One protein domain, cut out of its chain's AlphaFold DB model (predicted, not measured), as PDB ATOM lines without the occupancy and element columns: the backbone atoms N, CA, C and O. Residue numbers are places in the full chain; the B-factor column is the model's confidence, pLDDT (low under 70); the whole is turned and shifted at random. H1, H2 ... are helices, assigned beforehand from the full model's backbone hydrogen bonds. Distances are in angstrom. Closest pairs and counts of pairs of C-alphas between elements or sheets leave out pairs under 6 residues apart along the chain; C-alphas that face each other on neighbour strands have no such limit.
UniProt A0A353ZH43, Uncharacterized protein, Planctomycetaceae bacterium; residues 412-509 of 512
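What this domain is: This is residues 412 to 509 of the 512 residues of an uncharacterized protein of Planctomycetaceae bacterium (UniProt A0A353ZH43). The longest helix, H3, lies near the middle, with H1 side by side with it and H4 packed on it at a steep tilt. H2 folds back from H1 and packs on it, while short H5 touches no helix and has its centre farthest from the mean of the C-alphas. The 98 printed residues hold five named helices, H1 to H5 in chain order, and no named strand, an all helix class. The whole is compact, with a radius of gyration of the C-alphas of 13.1 A, and rounded, spanning 39 by 28 by 23 A.

Where its parts are: Find C-alpha 451 at (1.130, 29.290, -4.519); from there H3 runs 22.2 A to residue 466. Before it look for H1, residues 415 to 428, 20.4 A, beginning at (-2.638, 37.636, -1.072), and H2, residues 432 to 446, 21.0 A. After it come H4, residues 482 to 493, 16.2 A, and H5, residues 502 to 507, ending at C-alpha 507 (-4.634, 13.745, -0.325).

How they stand to each other: H3 touches H1 at a shallow tilt of 26 degrees, the same way; their closest C-alphas, Val 417 and Arg 455, are 5.5 A apart. H3 touches H4 at a steep tilt of 61 degrees, opposite ways, with closest C-alphas Ala 457 and Arg 485 at 5.5 A. H1 touches H2 at a steep tilt of 49 degrees, opposite ways, with closest C-alphas Ala 425 and Arg 435 at 5.2 A. The packing of the helices is mostly crossed, but only just: 1 of these 3 pairs is at a shallow tilt. H5 is apart from H1 and H3, and only just apart from H2, 8.2 A, and H4, 8.3 A. Each O i to N i+4 pair is within hydrogen-bond range in H1, H3, H4 and H5, and 10 of 11 are in H2.

The domain as a whole: The two farthest C-alphas, Gly 430 and Gln 498, are 39.0 A apart. The link from H3 to H4, residues 467 to 481, is long. The printed part has no cut, and no printed residue is under 70 in pLDDT.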
ATOM      1  N   ALA A 412      -1.017  29.761   1.346       90.44
ATOM      2  CA  ALA A 412      -1.528  30.548   2.472       90.44
ATOM      3  C   ALA A 412      -0.827  31.912   2.661       90.44
ATOM      4  O   ALA A 412      -1.337  32.769   3.379       90.44
ATOM      5  N   GLU A 413       0.331  32.125   2.029       94.31
ATOM      6  CA  GLU A 413       1.101  33.379   2.085       94.31
ATOM      7  C   GLU A 413       0.820  34.302   0.881       94.31
ATOM      8  O   GLU A 413       1.330  35.422   0.828       94.31
ATOM      9  N   ASP A 414       0.028  33.848  -0.099       96.56
ATOM     10  CA  ASP A 414      -0.259  34.577  -1.337       96.56
ATOM     11  C   ASP A 414      -1.546  35.428  -1.210       96.56
ATOM     12  O   ASP A 414      -2.651  34.876  -1.168       96.56
ATOM     13  N   PRO A 415      -1.460  36.775  -1.198       97.00
ATOM     14  CA  PRO A 415      -2.638  37.636  -1.072       97.00
ATOM     15  C   PRO A 415      -3.581  37.560  -2.286       97.00
ATOM     16  O   PRO A 415      -4.735  37.984  -2.195       97.00
ATOM     17  N   GLU A 416      -3.129  37.026  -3.425       97.44
ATOM     18  CA  GLU A 416      -3.996  36.798  -4.586       97.44
ATOM     19  C   GLU A 416      -4.861  35.539  -4.409       97.44
ATOM     20  O   GLU A 416      -6.017  35.530  -4.835       97.44
ATOM     21  N   VAL A 417      -4.350  34.520  -3.706       97.31
ATOM     22  CA  VAL A 417      -5.112  33.319  -3.320       97.31
ATOM     23  C   VAL A 417      -6.223  33.698  -2.339       97.31
ATOM     24  O   VAL A 417      -7.387  33.421  -2.619       97.31
ATOM     25  N   ASP A 418      -5.902  34.421  -1.261       97.31
ATOM     26  CA  ASP A 418      -6.891  34.948  -0.300       97.31
ATOM     27  C   ASP A 418      -8.006  35.760  -0.990       97.31
ATOM     28  O   ASP A 418      -9.200  35.564  -0.738       97.31
ATOM     29  N   ARG A 419      -7.630  36.633  -1.933       98.19
ATOM     30  CA  ARG A 419      -8.591  37.403  -2.729       98.19
ATOM     31  C   ARG A 419      -9.514  36.503  -3.560       98.19
ATOM     32  O   ARG A 419     -10.725  36.724  -3.555       98.19
ATOM     33  N   LEU A 420      -8.970  35.514  -4.269       98.00
ATOM     34  CA  LEU A 420      -9.767  34.592  -5.087       98.00
ATOM     35  C   LEU A 420     -10.720  33.755  -4.222       98.00
ATOM     36  O   LEU A 420     -11.890  33.621  -4.573       98.00
ATOM     37  N   LEU A 421     -10.272  33.278  -3.055       97.50
ATOM     38  CA  LEU A 421     -11.114  32.557  -2.091       97.50
ATOM     39  C   LEU A 421     -12.271  33.415  -1.560       97.50
ATOM     40  O   LEU A 421     -13.379  32.912  -1.366       97.50
ATOM     41  N   LYS A 422     -12.049  34.717  -1.351       97.44
ATOM     42  CA  LYS A 422     -13.102  35.673  -0.973       97.44
ATOM     43  C   LYS A 422     -14.121  35.888  -2.088       97.44
ATOM     44  O   LYS A 422     -15.318  35.824  -1.813       97.44
ATOM     45  N   GLU A 423     -13.668  36.076  -3.325       97.62
ATOM     46  CA  GLU A 423     -14.550  36.269  -4.484       97.62
ATOM     47  C   GLU A 423     -15.369  34.992  -4.797       97.62
ATOM     48  O   GLU A 423     -16.587  35.077  -4.958       97.62
ATOM     49  N   ILE A 424     -14.760  33.798  -4.755       97.56
ATOM     50  CA  ILE A 424     -15.457  32.506  -4.944       97.56
ATOM     51  C   ILE A 424     -16.468  32.246  -3.816       97.56
ATOM     52  O   ILE A 424     -17.633  31.944  -4.081       97.56
ATOM     53  N   ALA A 425     -16.075  32.414  -2.547       96.56
ATOM     54  CA  ALA A 425     -16.995  32.205  -1.427       96.56
ATOM     55  C   ALA A 425     -18.184  33.186  -1.454       96.56
ATOM     56  O   ALA A 425     -19.294  32.816  -1.065       96.56
ATOM     57  N   GLN A 426     -17.982  34.413  -1.952       97.06
ATOM     58  CA  GLN A 426     -19.051  35.398  -2.142       97.06
ATOM     59  C   GLN A 426     -20.134  34.940  -3.129       97.06
ATOM     60  O   GLN A 426     -21.299  35.284  -2.929       97.06
ATOM     61  N   ALA A 427     -19.789  34.138  -4.137       95.88
ATOM     62  CA  ALA A 427     -20.772  33.564  -5.051       95.88
ATOM     63  C   ALA A 427     -21.584  32.418  -4.419       95.88
ATOM     64  O   ALA A 427     -22.800  32.365  -4.592       95.88
ATOM     65  N   PHE A 428     -20.941  31.533  -3.647       93.69
ATOM     66  CA  PHE A 428     -21.616  30.377  -3.040       93.69
ATOM     67  C   PHE A 428     -22.566  30.732  -1.883       93.69
ATOM     68  O   PHE A 428     -23.522  29.995  -1.634       93.69
ATOM     69  N   SER A 429     -22.346  31.828  -1.139       93.06
ATOM     70  CA  SER A 429     -23.296  32.219  -0.086       93.06
ATOM     71  C   SER A 429     -23.263  33.689   0.318       93.06
ATOM     72  O   SER A 429     -22.223  34.248   0.655       93.06
ATOM     73  N   GLY A 430     -24.446  34.289   0.477       91.19
ATOM     74  CA  GLY A 430     -24.578  35.584   1.154       91.19
ATOM     75  C   GLY A 430     -24.213  35.539   2.649       91.19
ATOM     76  O   GLY A 430     -23.807  36.558   3.212       91.19
ATOM     77  N   ARG A 431     -24.315  34.371   3.307       94.38
ATOM     78  CA  ARG A 431     -24.101  34.229   4.759       94.38
ATOM     79  C   ARG A 431     -22.616  34.191   5.121       94.38
ATOM     80  O   ARG A 431     -21.891  33.293   4.706       94.38
ATOM     81  N   GLU A 432     -22.205  35.118   5.983       94.94
ATOM     82  CA  GLU A 432     -20.828  35.268   6.481       94.94
ATOM     83  C   GLU A 432     -20.250  33.968   7.065       94.94
ATOM     84  O   GLU A 432     -19.170  33.540   6.673       94.94
ATOM     85  N   SER A 433     -21.000  33.279   7.930       92.88
ATOM     86  CA  SER A 433     -20.563  32.020   8.548       92.88
ATOM     87  C   SER A 433     -20.327  30.898   7.532       92.88
ATOM     88  O   SER A 433     -19.351  30.162   7.651       92.88
ATOM     89  N   THR A 434     -21.178  30.789   6.505       91.88
ATOM     90  CA  THR A 434     -21.010  29.815   5.416       91.88
ATOM     91  C   THR A 434     -19.772  30.141   4.575       91.88
ATOM     92  O   THR A 434     -19.006  29.235   4.256       91.88
ATOM     93  N   ARG A 435     -19.511  31.425   4.292       97.19
ATOM     94  CA  ARG A 435     -18.297  31.859   3.576       97.19
ATOM     95  C   ARG A 435     -17.023  31.524   4.345       97.19
ATOM     96  O   ARG A 435     -16.127  30.907   3.781       97.19
ATOM     97  N   GLN A 436     -16.988  31.830   5.640       96.50
ATOM     98  CA  GLN A 436     -15.856  31.510   6.518       96.50
ATOM     99  C   GLN A 436     -15.666  30.002   6.743       96.50
ATOM    100  O   GLN A 436     -14.576  29.569   7.112       96.50
ATOM    101  N   GLN A 437     -16.705  29.178   6.580       95.94
ATOM    102  CA  GLN A 437     -16.568  27.718   6.599       95.94
ATOM    103  C   GLN A 437     -15.957  27.201   5.290       95.94
ATOM    104  O   GLN A 437     -14.989  26.447   5.347       95.94
ATOM    105  N   LEU A 438     -16.468  27.653   4.141       95.75
ATOM    106  CA  LEU A 438     -15.961  27.268   2.822       95.75
ATOM    107  C   LEU A 438     -14.497  27.696   2.626       95.75
ATOM    108  O   LEU A 438     -13.686  26.893   2.177       95.75
ATOM    109  N   GLN A 439     -14.142  28.920   3.033       96.62
ATOM    110  CA  GLN A 439     -12.762  29.425   2.999       96.62
ATOM    111  C   GLN A 439     -11.806  28.509   3.766       96.62
ATOM    112  O   GLN A 439     -10.891  27.959   3.163       96.62
ATOM    113  N   ARG A 440     -12.089  28.222   5.045       96.56
ATOM    114  CA  ARG A 440     -11.263  27.315   5.862       96.56
ATOM    115  C   ARG A 440     -11.178  25.896   5.301       96.56
ATOM    116  O   ARG A 440     -10.133  25.266   5.412       96.56
ATOM    117  N   GLN A 441     -12.253  25.379   4.702       96.31
ATOM    118  CA  GLN A 441     -12.212  24.072   4.038       96.31
ATOM    119  C   GLN A 441     -11.263  24.088   2.834       96.31
ATOM    120  O   GLN A 441     -10.446  23.182   2.704       96.31
ATOM    121  N   VAL A 442     -11.308  25.127   1.997       96.75
ATOM    122  CA  VAL A 442     -10.418  25.246   0.832       96.75
ATOM    123  C   VAL A 442      -8.967  25.544   1.241       96.75
ATOM    124  O   VAL A 442      -8.049  24.947   0.685       96.75
ATOM    125  N   GLU A 443      -8.738  26.383   2.252       96.56
ATOM    126  CA  GLU A 443      -7.410  26.653   2.831       96.56
ATOM    127  C   GLU A 443      -6.711  25.357   3.282       96.56
ATOM    128  O   GLU A 443      -5.547  25.137   2.950       96.56
ATOM    129  N   LEU A 444      -7.434  24.453   3.956       95.56
ATOM    130  CA  LEU A 444      -6.923  23.140   4.382       95.56
ATOM    131  C   LEU A 444      -6.592  22.200   3.205       95.56
ATOM    132  O   LEU A 444      -5.680  21.376   3.307       95.56
ATOM    133  N   LEU A 445      -7.296  22.318   2.074       95.31
ATOM    134  CA  LEU A 445      -6.986  21.558   0.857       95.31
ATOM    135  C   LEU A 445      -5.746  22.114   0.139       95.31
ATOM    136  O   LEU A 445      -4.922  21.335  -0.355       95.31
ATOM    137  N   LEU A 446      -5.585  23.440   0.137       96.75
ATOM    138  CA  LEU A 446      -4.447  24.159  -0.447       96.75
ATOM    139  C   LEU A 446      -3.185  24.153   0.436       96.75
ATOM    140  O   LEU A 446      -2.107  24.509  -0.041       96.75
ATOM    141  N   GLU A 447      -3.275  23.726   1.698       95.94
ATOM    142  CA  GLU A 447      -2.135  23.644   2.615       95.94
ATOM    143  C   GLU A 447      -0.998  22.784   2.025       95.94
ATOM    144  O   GLU A 447      -1.166  21.589   1.775       95.94
ATOM    145  N   GLY A 448       0.173  23.389   1.802       94.50
ATOM    146  CA  GLY A 448       1.336  22.729   1.194       94.50
ATOM    147  C   GLY A 448       1.337  22.675  -0.342       94.50
ATOM    148  O   GLY A 448       2.312  22.195  -0.924       94.50
ATOM    149  N   VAL A 449       0.299  23.186  -1.013       96.56
ATOM    150  CA  VAL A 449       0.301  23.399  -2.469       96.56
ATOM    151  C   VAL A 449       1.140  24.654  -2.790       96.56
ATOM    152  O   VAL A 449       0.989  25.678  -2.116       96.56
ATOM    153  N   PRO A 450       2.030  24.624  -3.804       96.31
ATOM    154  CA  PRO A 450       2.747  25.811  -4.270       96.31
ATOM    155  C   PRO A 450       1.783  26.920  -4.706       96.31
ATOM    156  O   PRO A 450       0.849  26.655  -5.466       96.31
ATOM    157  N   ALA A 451       2.039  28.163  -4.284       96.31
ATOM    158  CA  ALA A 451       1.130  29.290  -4.519       96.31
ATOM    159  C   ALA A 451       0.719  29.469  -5.995       96.31
ATOM    160  O   ALA A 451      -0.441  29.745  -6.282       96.31
ATOM    161  N   THR A 452       1.629  29.223  -6.945       96.25
ATOM    162  CA  THR A 452       1.341  29.315  -8.388       96.25
ATOM    163  C   THR A 452       0.282  28.319  -8.864       96.25
ATOM    164  O   THR A 452      -0.566  28.690  -9.670       96.25
ATOM    165  N   LEU A 453       0.298  27.083  -8.352       96.81
ATOM    166  CA  LEU A 453      -0.678  26.040  -8.700       96.81
ATOM    167  C   LEU A 453      -2.028  26.295  -8.030       96.81
ATOM    168  O   LEU A 453      -3.066  26.176  -8.676       96.81
ATOM    169  N   ALA A 454      -2.010  26.693  -6.754       97.69
ATOM    170  CA  ALA A 454      -3.215  27.076  -6.022       97.69
ATOM    171  C   ALA A 454      -3.932  28.244  -6.715       97.69
ATOM    172  O   ALA A 454      -5.120  28.165  -7.012       97.69
ATOM    173  N   ARG A 455      -3.186  29.299  -7.060       97.88
ATOM    174  CA  ARG A 455      -3.692  30.456  -7.801       97.88
ATOM    175  C   ARG A 455      -4.269  30.058  -9.163       97.88
ATOM    176  O   ARG A 455      -5.369  30.493  -9.481       97.88
ATOM    177  N   GLN A 456      -3.577  29.216  -9.938       97.56
ATOM    178  CA  GLN A 456      -4.100  28.701 -11.212       97.56
ATOM    179  C   GLN A 456      -5.441  27.982 -11.018       97.56
ATOM    180  O   GLN A 456      -6.417  28.391 -11.635       97.56
ATOM    181  N   ALA A 457      -5.520  27.002 -10.111       97.94
ATOM    182  CA  ALA A 457      -6.743  26.236  -9.842       97.94
ATOM    183  C   ALA A 457      -7.908  27.084  -9.278       97.94
ATOM    184  O   ALA A 457      -9.071  26.720  -9.444       97.94
ATOM    185  N   LEU A 458      -7.628  28.226  -8.640       98.00
ATOM    186  CA  LEU A 458      -8.659  29.167  -8.184       98.00
ATOM    187  C   LEU A 458      -9.108  30.162  -9.266       98.00
ATOM    188  O   LEU A 458     -10.286  30.505  -9.303       98.00
ATOM    189  N   VAL A 459      -8.220  30.629 -10.152       97.81
ATOM    190  CA  VAL A 459      -8.622  31.442 -11.324       97.81
ATOM    191  C   VAL A 459      -9.487  30.612 -12.279       97.81
ATOM    192  O   VAL A 459     -10.468  31.114 -12.814       97.81
ATOM    193  N   ASP A 460      -9.137  29.340 -12.421       98.00
ATOM    194  CA  ASP A 460      -9.835  28.272 -13.138       98.00
ATOM    195  C   ASP A 460     -11.245  28.005 -12.573       98.00
ATOM    196  O   ASP A 460     -12.241  28.260 -13.245       98.00
ATOM    197  N   TRP A 461     -11.359  27.647 -11.287       97.94
ATOM    198  CA  TRP A 461     -12.660  27.443 -10.627       97.94
ATOM    199  C   TRP A 461     -13.548  28.700 -10.633       97.94
ATOM    200  O   TRP A 461     -14.770  28.618 -10.773       97.94
ATOM    201  N   ARG A 462     -12.936  29.886 -10.533       97.69
ATOM    202  CA  ARG A 462     -13.625  31.167 -10.715       97.69
ATOM    203  C   ARG A 462     -14.157  31.340 -12.141       97.69
ATOM    204  O   ARG A 462     -15.242  31.906 -12.292       97.69
ATOM    205  N   ALA A 463     -13.402  30.936 -13.162       97.56
ATOM    206  CA  ALA A 463     -13.793  31.118 -14.556       97.56
ATOM    207  C   ALA A 463     -15.061  30.323 -14.883       97.56
ATOM    208  O   ALA A 463     -16.007  30.916 -15.402       97.56
ATOM    209  N   ASP A 464     -15.126  29.058 -14.457       97.50
ATOM    210  CA  ASP A 464     -16.335  28.224 -14.537       97.50
ATOM    211  C   ASP A 464     -17.529  28.862 -13.817       97.50
ATOM    212  O   ASP A 464     -18.621  28.982 -14.370       97.50
ATOM    213  N   LEU A 465     -17.317  29.315 -12.579       97.06
ATOM    214  CA  LEU A 465     -18.380  29.854 -11.731       97.06
ATOM    215  C   LEU A 465     -18.995  31.163 -12.270       97.06
ATOM    216  O   LEU A 465     -20.155  31.460 -11.977       97.06
ATOM    217  N   TYR A 466     -18.246  31.944 -13.054       96.88
ATOM    218  CA  TYR A 466     -18.729  33.185 -13.676       96.88
ATOM    219  C   TYR A 466     -18.926  33.098 -15.201       96.88
ATOM    220  O   TYR A 466     -19.382  34.075 -15.798       96.88
ATOM    221  N   GLY A 467     -18.588  31.973 -15.840       95.81
ATOM    222  CA  GLY A 467     -18.624  31.806 -17.297       95.81
ATOM    223  C   GLY A 467     -17.691  32.760 -18.058       95.81
ATOM    224  O   GLY A 467     -18.060  33.266 -19.120       95.81
ATOM    225  N   THR A 468     -16.515  33.090 -17.508       93.44
ATOM    226  CA  THR A 468     -15.625  34.099 -18.114       93.44
ATOM    227  C   THR A 468     -14.769  33.523 -19.238       93.44
ATOM    228  O   THR A 468     -14.006  32.588 -19.021       93.44
ATOM    229  N   VAL A 469     -14.815  34.159 -20.409       91.75
ATOM    230  CA  VAL A 469     -13.983  33.826 -21.575       91.75
ATOM    231  C   VAL A 469     -12.829  34.842 -21.690       91.75
ATOM    232  O   VAL A 469     -13.099  36.045 -21.615       91.75
ATOM    233  N   PRO A 470     -11.565  34.426 -21.922       91.81
ATOM    234  CA  PRO A 470     -11.093  33.052 -22.093       91.81
ATOM    235  C   PRO A 470     -10.947  32.284 -20.771       91.81
ATOM    236  O   PRO A 470     -10.541  32.835 -19.752       91.81
ATOM    237  N   ASP A 471     -11.226  30.990 -20.854       93.81
ATOM    238  CA  ASP A 471     -11.155  30.010 -19.771       93.81
ATOM    239  C   ASP A 471      -9.738  29.376 -19.667       93.81
ATOM    240  O   ASP A 471      -9.170  29.001 -20.703       93.81
ATOM    241  N   PRO A 472      -9.132  29.262 -18.463       95.19
ATOM    242  CA  PRO A 472      -7.863  28.555 -18.238       95.19
ATOM    243  C   PRO A 472      -7.880  27.026 -18.451       95.19
ATOM    244  O   PRO A 472      -6.818  26.455 -18.753       95.19
ATOM    245  N   ASP A 473      -9.016  26.340 -18.274       96.62
ATOM    246  CA  ASP A 473      -9.149  24.890 -18.490       96.62
ATOM    247  C   ASP A 473     -10.546  24.468 -18.985       96.62
ATOM    248  O   ASP A 473     -11.297  23.850 -18.238       96.62
ATOM    249  N   PRO A 474     -10.851  24.631 -20.286       95.88
ATOM    250  CA  PRO A 474     -12.129  24.209 -20.882       95.88
ATOM    251  C   PRO A 474     -12.342  22.684 -20.947       95.88
ATOM    252  O   PRO A 474     -13.153  22.191 -21.728       95.88
ATOM    253  N   GLY A 475     -11.576  21.911 -20.172       96.31
ATOM    254  CA  GLY A 475     -11.864  20.519 -19.853       96.31
ATOM    255  C   GLY A 475     -12.324  20.299 -18.407       96.31
ATOM    256  O   GLY A 475     -12.454  19.133 -18.027       96.31
ATOM    257  N   THR A 476     -12.467  21.346 -17.590       97.06
ATOM    258  CA  THR A 476     -13.111  21.313 -16.266       97.06
ATOM    259  C   THR A 476     -14.492  21.956 -16.334       97.06
ATOM    260  O   THR A 476     -14.802  22.675 -17.273       97.06
ATOM    261  N   GLU A 477     -15.326  21.662 -15.341       96.81
ATOM    262  CA  GLU A 477     -16.676  22.215 -15.202       96.81
ATOM    263  C   GLU A 477     -16.935  22.571 -13.733       96.81
ATOM    264  O   GLU A 477     -16.228  22.090 -12.845       96.81
ATOM    265  N   LEU A 478     -17.983  23.349 -13.437       95.50
ATOM    266  CA  LEU A 478     -18.323  23.805 -12.077       95.50
ATOM    267  C   LEU A 478     -18.374  22.681 -11.017       95.50
ATOM    268  O   LEU A 478     -18.027  22.924  -9.862       95.50
ATOM    269  N   GLU A 479     -18.762  21.462 -11.403       95.25
ATOM    270  CA  GLU A 479     -18.832  20.281 -10.524       95.25
ATOM    271  C   GLU A 479     -17.473  19.572 -10.315       95.25
ATOM    272  O   GLU A 479     -17.353  18.706  -9.450       95.25
ATOM    273  N   THR A 480     -16.426  19.948 -11.061       96.00
ATOM    274  CA  THR A 480     -15.082  19.348 -10.968       96.00
ATOM    275  C   THR A 480     -14.406  19.689  -9.630       96.00
ATOM    276  O   THR A 480     -14.188  20.880  -9.358       96.00
ATOM    277  N   PRO A 481     -13.997  18.684  -8.824       96.50
ATOM    278  CA  PRO A 481     -13.296  18.891  -7.559       96.50
ATOM    279  C   PRO A 481     -12.022  19.734  -7.685       96.50
ATOM    280  O   PRO A 481     -11.278  19.653  -8.664       96.50
ATOM    281  N   LEU A 482     -11.725  20.517  -6.644       96.56
ATOM    282  CA  LEU A 482     -10.547  21.388  -6.611       96.56
ATOM    283  C   LEU A 482      -9.230  20.598  -6.719       96.56
ATOM    284  O   LEU A 482      -8.262  21.072  -7.309       96.56
ATOM    285  N   GLU A 483      -9.199  19.382  -6.186       96.25
ATOM    286  CA  GLU A 483      -8.071  18.456  -6.267       96.25
ATOM    287  C   GLU A 483      -7.761  18.045  -7.714       96.25
ATOM    288  O   GLU A 483      -6.596  18.053  -8.115       96.25
ATOM    289  N   ASP A 484      -8.789  17.779  -8.522       96.88
ATOM    290  CA  ASP A 484      -8.634  17.421  -9.935       96.88
ATOM    291  C   ASP A 484      -8.180  18.623 -10.773       96.88
ATOM    292  O   ASP A 484      -7.332  18.481 -11.660       96.88
ATOM    293  N   ARG A 485      -8.657  19.831 -10.439       97.44
ATOM    294  CA  ARG A 485      -8.140  21.092 -11.007       97.44
ATOM    295  C   ARG A 485      -6.656  21.271 -10.692       97.44
ATOM    296  O   ARG A 485      -5.867  21.555 -11.591       97.44
ATOM    297  N   ILE A 486      -6.238  21.033  -9.445       96.94
ATOM    298  CA  ILE A 486      -4.821  21.085  -9.047       96.94
ATOM    299  C   ILE A 486      -4.000  20.059  -9.845       96.94
ATOM    300  O   ILE A 486      -2.965  20.426 -10.404       96.94
ATOM    301  N   LEU A 487      -4.463  18.812  -9.982       96.56
ATOM    302  CA  LEU A 487      -3.780  17.770 -10.766       96.56
ATOM    303  C   LEU A 487      -3.655  18.123 -12.263       96.56
ATOM    304  O   LEU A 487      -2.608  17.883 -12.880       96.56
ATOM    305  N   ARG A 488      -4.675  18.755 -12.854       96.88
ATOM    306  CA  ARG A 488      -4.631  19.262 -14.238       96.88
ATOM    307  C   ARG A 488      -3.654  20.424 -14.396       96.88
ATOM    308  O   ARG A 488      -2.805  20.386 -15.289       96.88
ATOM    309  N   GLN A 489      -3.696  21.412 -13.502       96.94
ATOM    310  CA  GLN A 489      -2.791  22.566 -13.537       96.94
ATOM    311  C   GLN A 489      -1.327  22.166 -13.238       96.94
ATOM    312  O   GLN A 489      -0.400  22.724 -13.832       96.94
ATOM    313  N   MET A 490      -1.095  21.122 -12.429       96.31
ATOM    314  CA  MET A 490       0.216  20.464 -12.281       96.31
ATOM    315  C   MET A 490       0.697  19.838 -13.589       96.31
ATOM    316  O   MET A 490       1.838  20.070 -13.995       96.31
ATOM    317  N   THR A 491      -0.177  19.092 -14.268       96.56
ATOM    318  CA  THR A 491       0.122  18.438 -15.551       96.56
ATOM    319  C   THR A 491       0.465  19.473 -16.629       96.56
ATOM    320  O   THR A 491       1.498  19.350 -17.291       96.56
ATOM    321  N   LYS A 492      -0.322  20.556 -16.738       96.44
ATOM    322  CA  LYS A 492      -0.036  21.719 -17.603       96.44
ATOM    323  C   LYS A 492       1.311  22.369 -17.274       96.44
ATOM    324  O   LYS A 492       2.114  22.614 -18.175       96.44
ATOM    325  N   SER A 493       1.586  22.589 -15.989       96.44
ATOM    326  CA  SER A 493       2.837  23.189 -15.499       96.44
ATOM    327  C   SER A 493       4.046  22.242 -15.527       96.44
ATOM    328  O   SER A 493       5.160  22.676 -15.236       96.44
ATOM    329  N   ARG A 494       3.853  20.961 -15.884       96.62
ATOM    330  CA  ARG A 494       4.870  19.888 -15.863       96.62
ATOM    331  C   ARG A 494       5.532  19.684 -14.491       96.62
ATOM    332  O   ARG A 494       6.695  19.289 -14.421       96.62
ATOM    333  N   ILE A 495       4.796  19.947 -13.411       95.44
ATOM    334  CA  ILE A 495       5.237  19.699 -12.032       95.44
ATOM    335  C   ILE A 495       4.822  18.274 -11.661       95.44
ATOM    336  O   ILE A 495       3.650  17.916 -11.786       95.44
ATOM    337  N   GLY A 496       5.775  17.449 -11.234       96.12
ATOM    338  CA  GLY A 496       5.504  16.061 -10.891       96.12
ATOM    339  C   GLY A 496       4.816  15.926  -9.538       96.12
ATOM    340  O   GLY A 496       5.045  16.710  -8.618       96.12
ATOM    341  N   LEU A 497       4.007  14.876  -9.373       96.00
ATOM    342  CA  LEU A 497       3.366  14.591  -8.087       96.00
ATOM    343  C   LEU A 497       4.405  14.345  -6.980       96.00
ATOM    344  O   LEU A 497       4.192  14.740  -5.839       96.00
ATOM    345  N   GLN A 498       5.561  13.779  -7.332       96.19
ATOM    346  CA  GLN A 498       6.703  13.591  -6.435       96.19
ATOM    347  C   GLN A 498       7.355  14.894  -5.933       96.19
ATOM    348  O   GLN A 498       8.073  14.847  -4.935       96.19
ATOM    349  N   ASP A 499       7.119  16.034  -6.594       94.81
ATOM    350  CA  ASP A 499       7.712  17.329  -6.227       94.81
ATOM    351  C   ASP A 499       6.918  18.043  -5.109       94.81
ATOM    352  O   ASP A 499       7.400  19.016  -4.524       94.81
ATOM    353  N   LEU A 500       5.713  17.552  -4.785       94.69
ATOM    354  CA  LEU A 500       4.875  18.050  -3.692       94.69
ATOM    355  C   LEU A 500       5.220  17.413  -2.331       94.69
ATOM    356  O   LEU A 500       5.690  16.271  -2.285       94.69
ATOM    357  N   PRO A 501       4.903  18.081  -1.200       95.06
ATOM    358  CA  PRO A 501       4.988  17.472   0.126       95.06
ATOM    359  C   PRO A 501       4.148  16.190   0.218       95.06
ATOM    360  O   PRO A 501       3.033  16.123  -0.301       95.06
ATOM    361  N   SER A 502       4.654  15.176   0.926       94.75
ATOM    362  CA  SER A 502       4.029  13.846   1.012       94.75
ATOM    363  C   SER A 502       2.587  13.865   1.533       94.75
ATOM    364  O   SER A 502       1.765  13.093   1.049       94.75
ATOM    365  N   GLY A 503       2.247  14.778   2.451       94.19
ATOM    366  CA  GLY A 503       0.866  14.976   2.907       94.19
ATOM    367  C   GLY A 503      -0.086  15.362   1.769       94.19
ATOM    368  O   GLY A 503      -1.152  14.767   1.631       94.19
ATOM    369  N   VAL A 504       0.335  16.281   0.893       94.69
ATOM    370  CA  VAL A 504      -0.446  16.702  -0.283       94.69
ATOM    371  C   VAL A 504      -0.545  15.562  -1.297       94.69
ATOM    372  O   VAL A 504      -1.629  15.301  -1.811       94.69
ATOM    373  N   GLN A 505       0.549  14.822  -1.525       96.31
ATOM    374  CA  GLN A 505       0.526  13.635  -2.389       96.31
ATOM    375  C   GLN A 505      -0.486  12.589  -1.915       96.31
ATOM    376  O   GLN A 505      -1.147  11.981  -2.749       96.31
ATOM    377  N   SER A 506      -0.598  12.357  -0.604       95.06
ATOM    378  CA  SER A 506      -1.564  11.405  -0.052       95.06
ATOM    379  C   SER A 506      -3.008  11.878  -0.230       95.06
ATOM    380  O   SER A 506      -3.848  11.058  -0.583       95.06
ATOM    381  N   ARG A 507      -3.294  13.181  -0.060       94.31
ATOM    382  CA  ARG A 507      -4.634  13.745  -0.325       94.31
ATOM    383  C   ARG A 507      -5.011  13.622  -1.807       94.31
ATOM    384  O   ARG A 507      -6.062  13.080  -2.117       94.31
ATOM    385  N   LEU A 508      -4.123  14.030  -2.719       94.12
ATOM    386  CA  LEU A 508      -4.350  13.982  -4.174       94.12
ATOM    387  C   LEU A 508      -4.324  12.559  -4.784       94.12
ATOM    388  O   LEU A 508      -4.540  12.410  -5.981       94.12
ATOM    389  N   LYS A 509      -4.025  11.517  -3.995       93.75
ATOM    390  CA  LYS A 509      -4.057  10.102  -4.423       93.75
ATOM    391  C   LYS A 509      -5.286   9.338  -3.932       93.75
ATOM    392  O   LYS A 509      -5.452   8.183  -4.319       93.75
TER     393      LYS A 509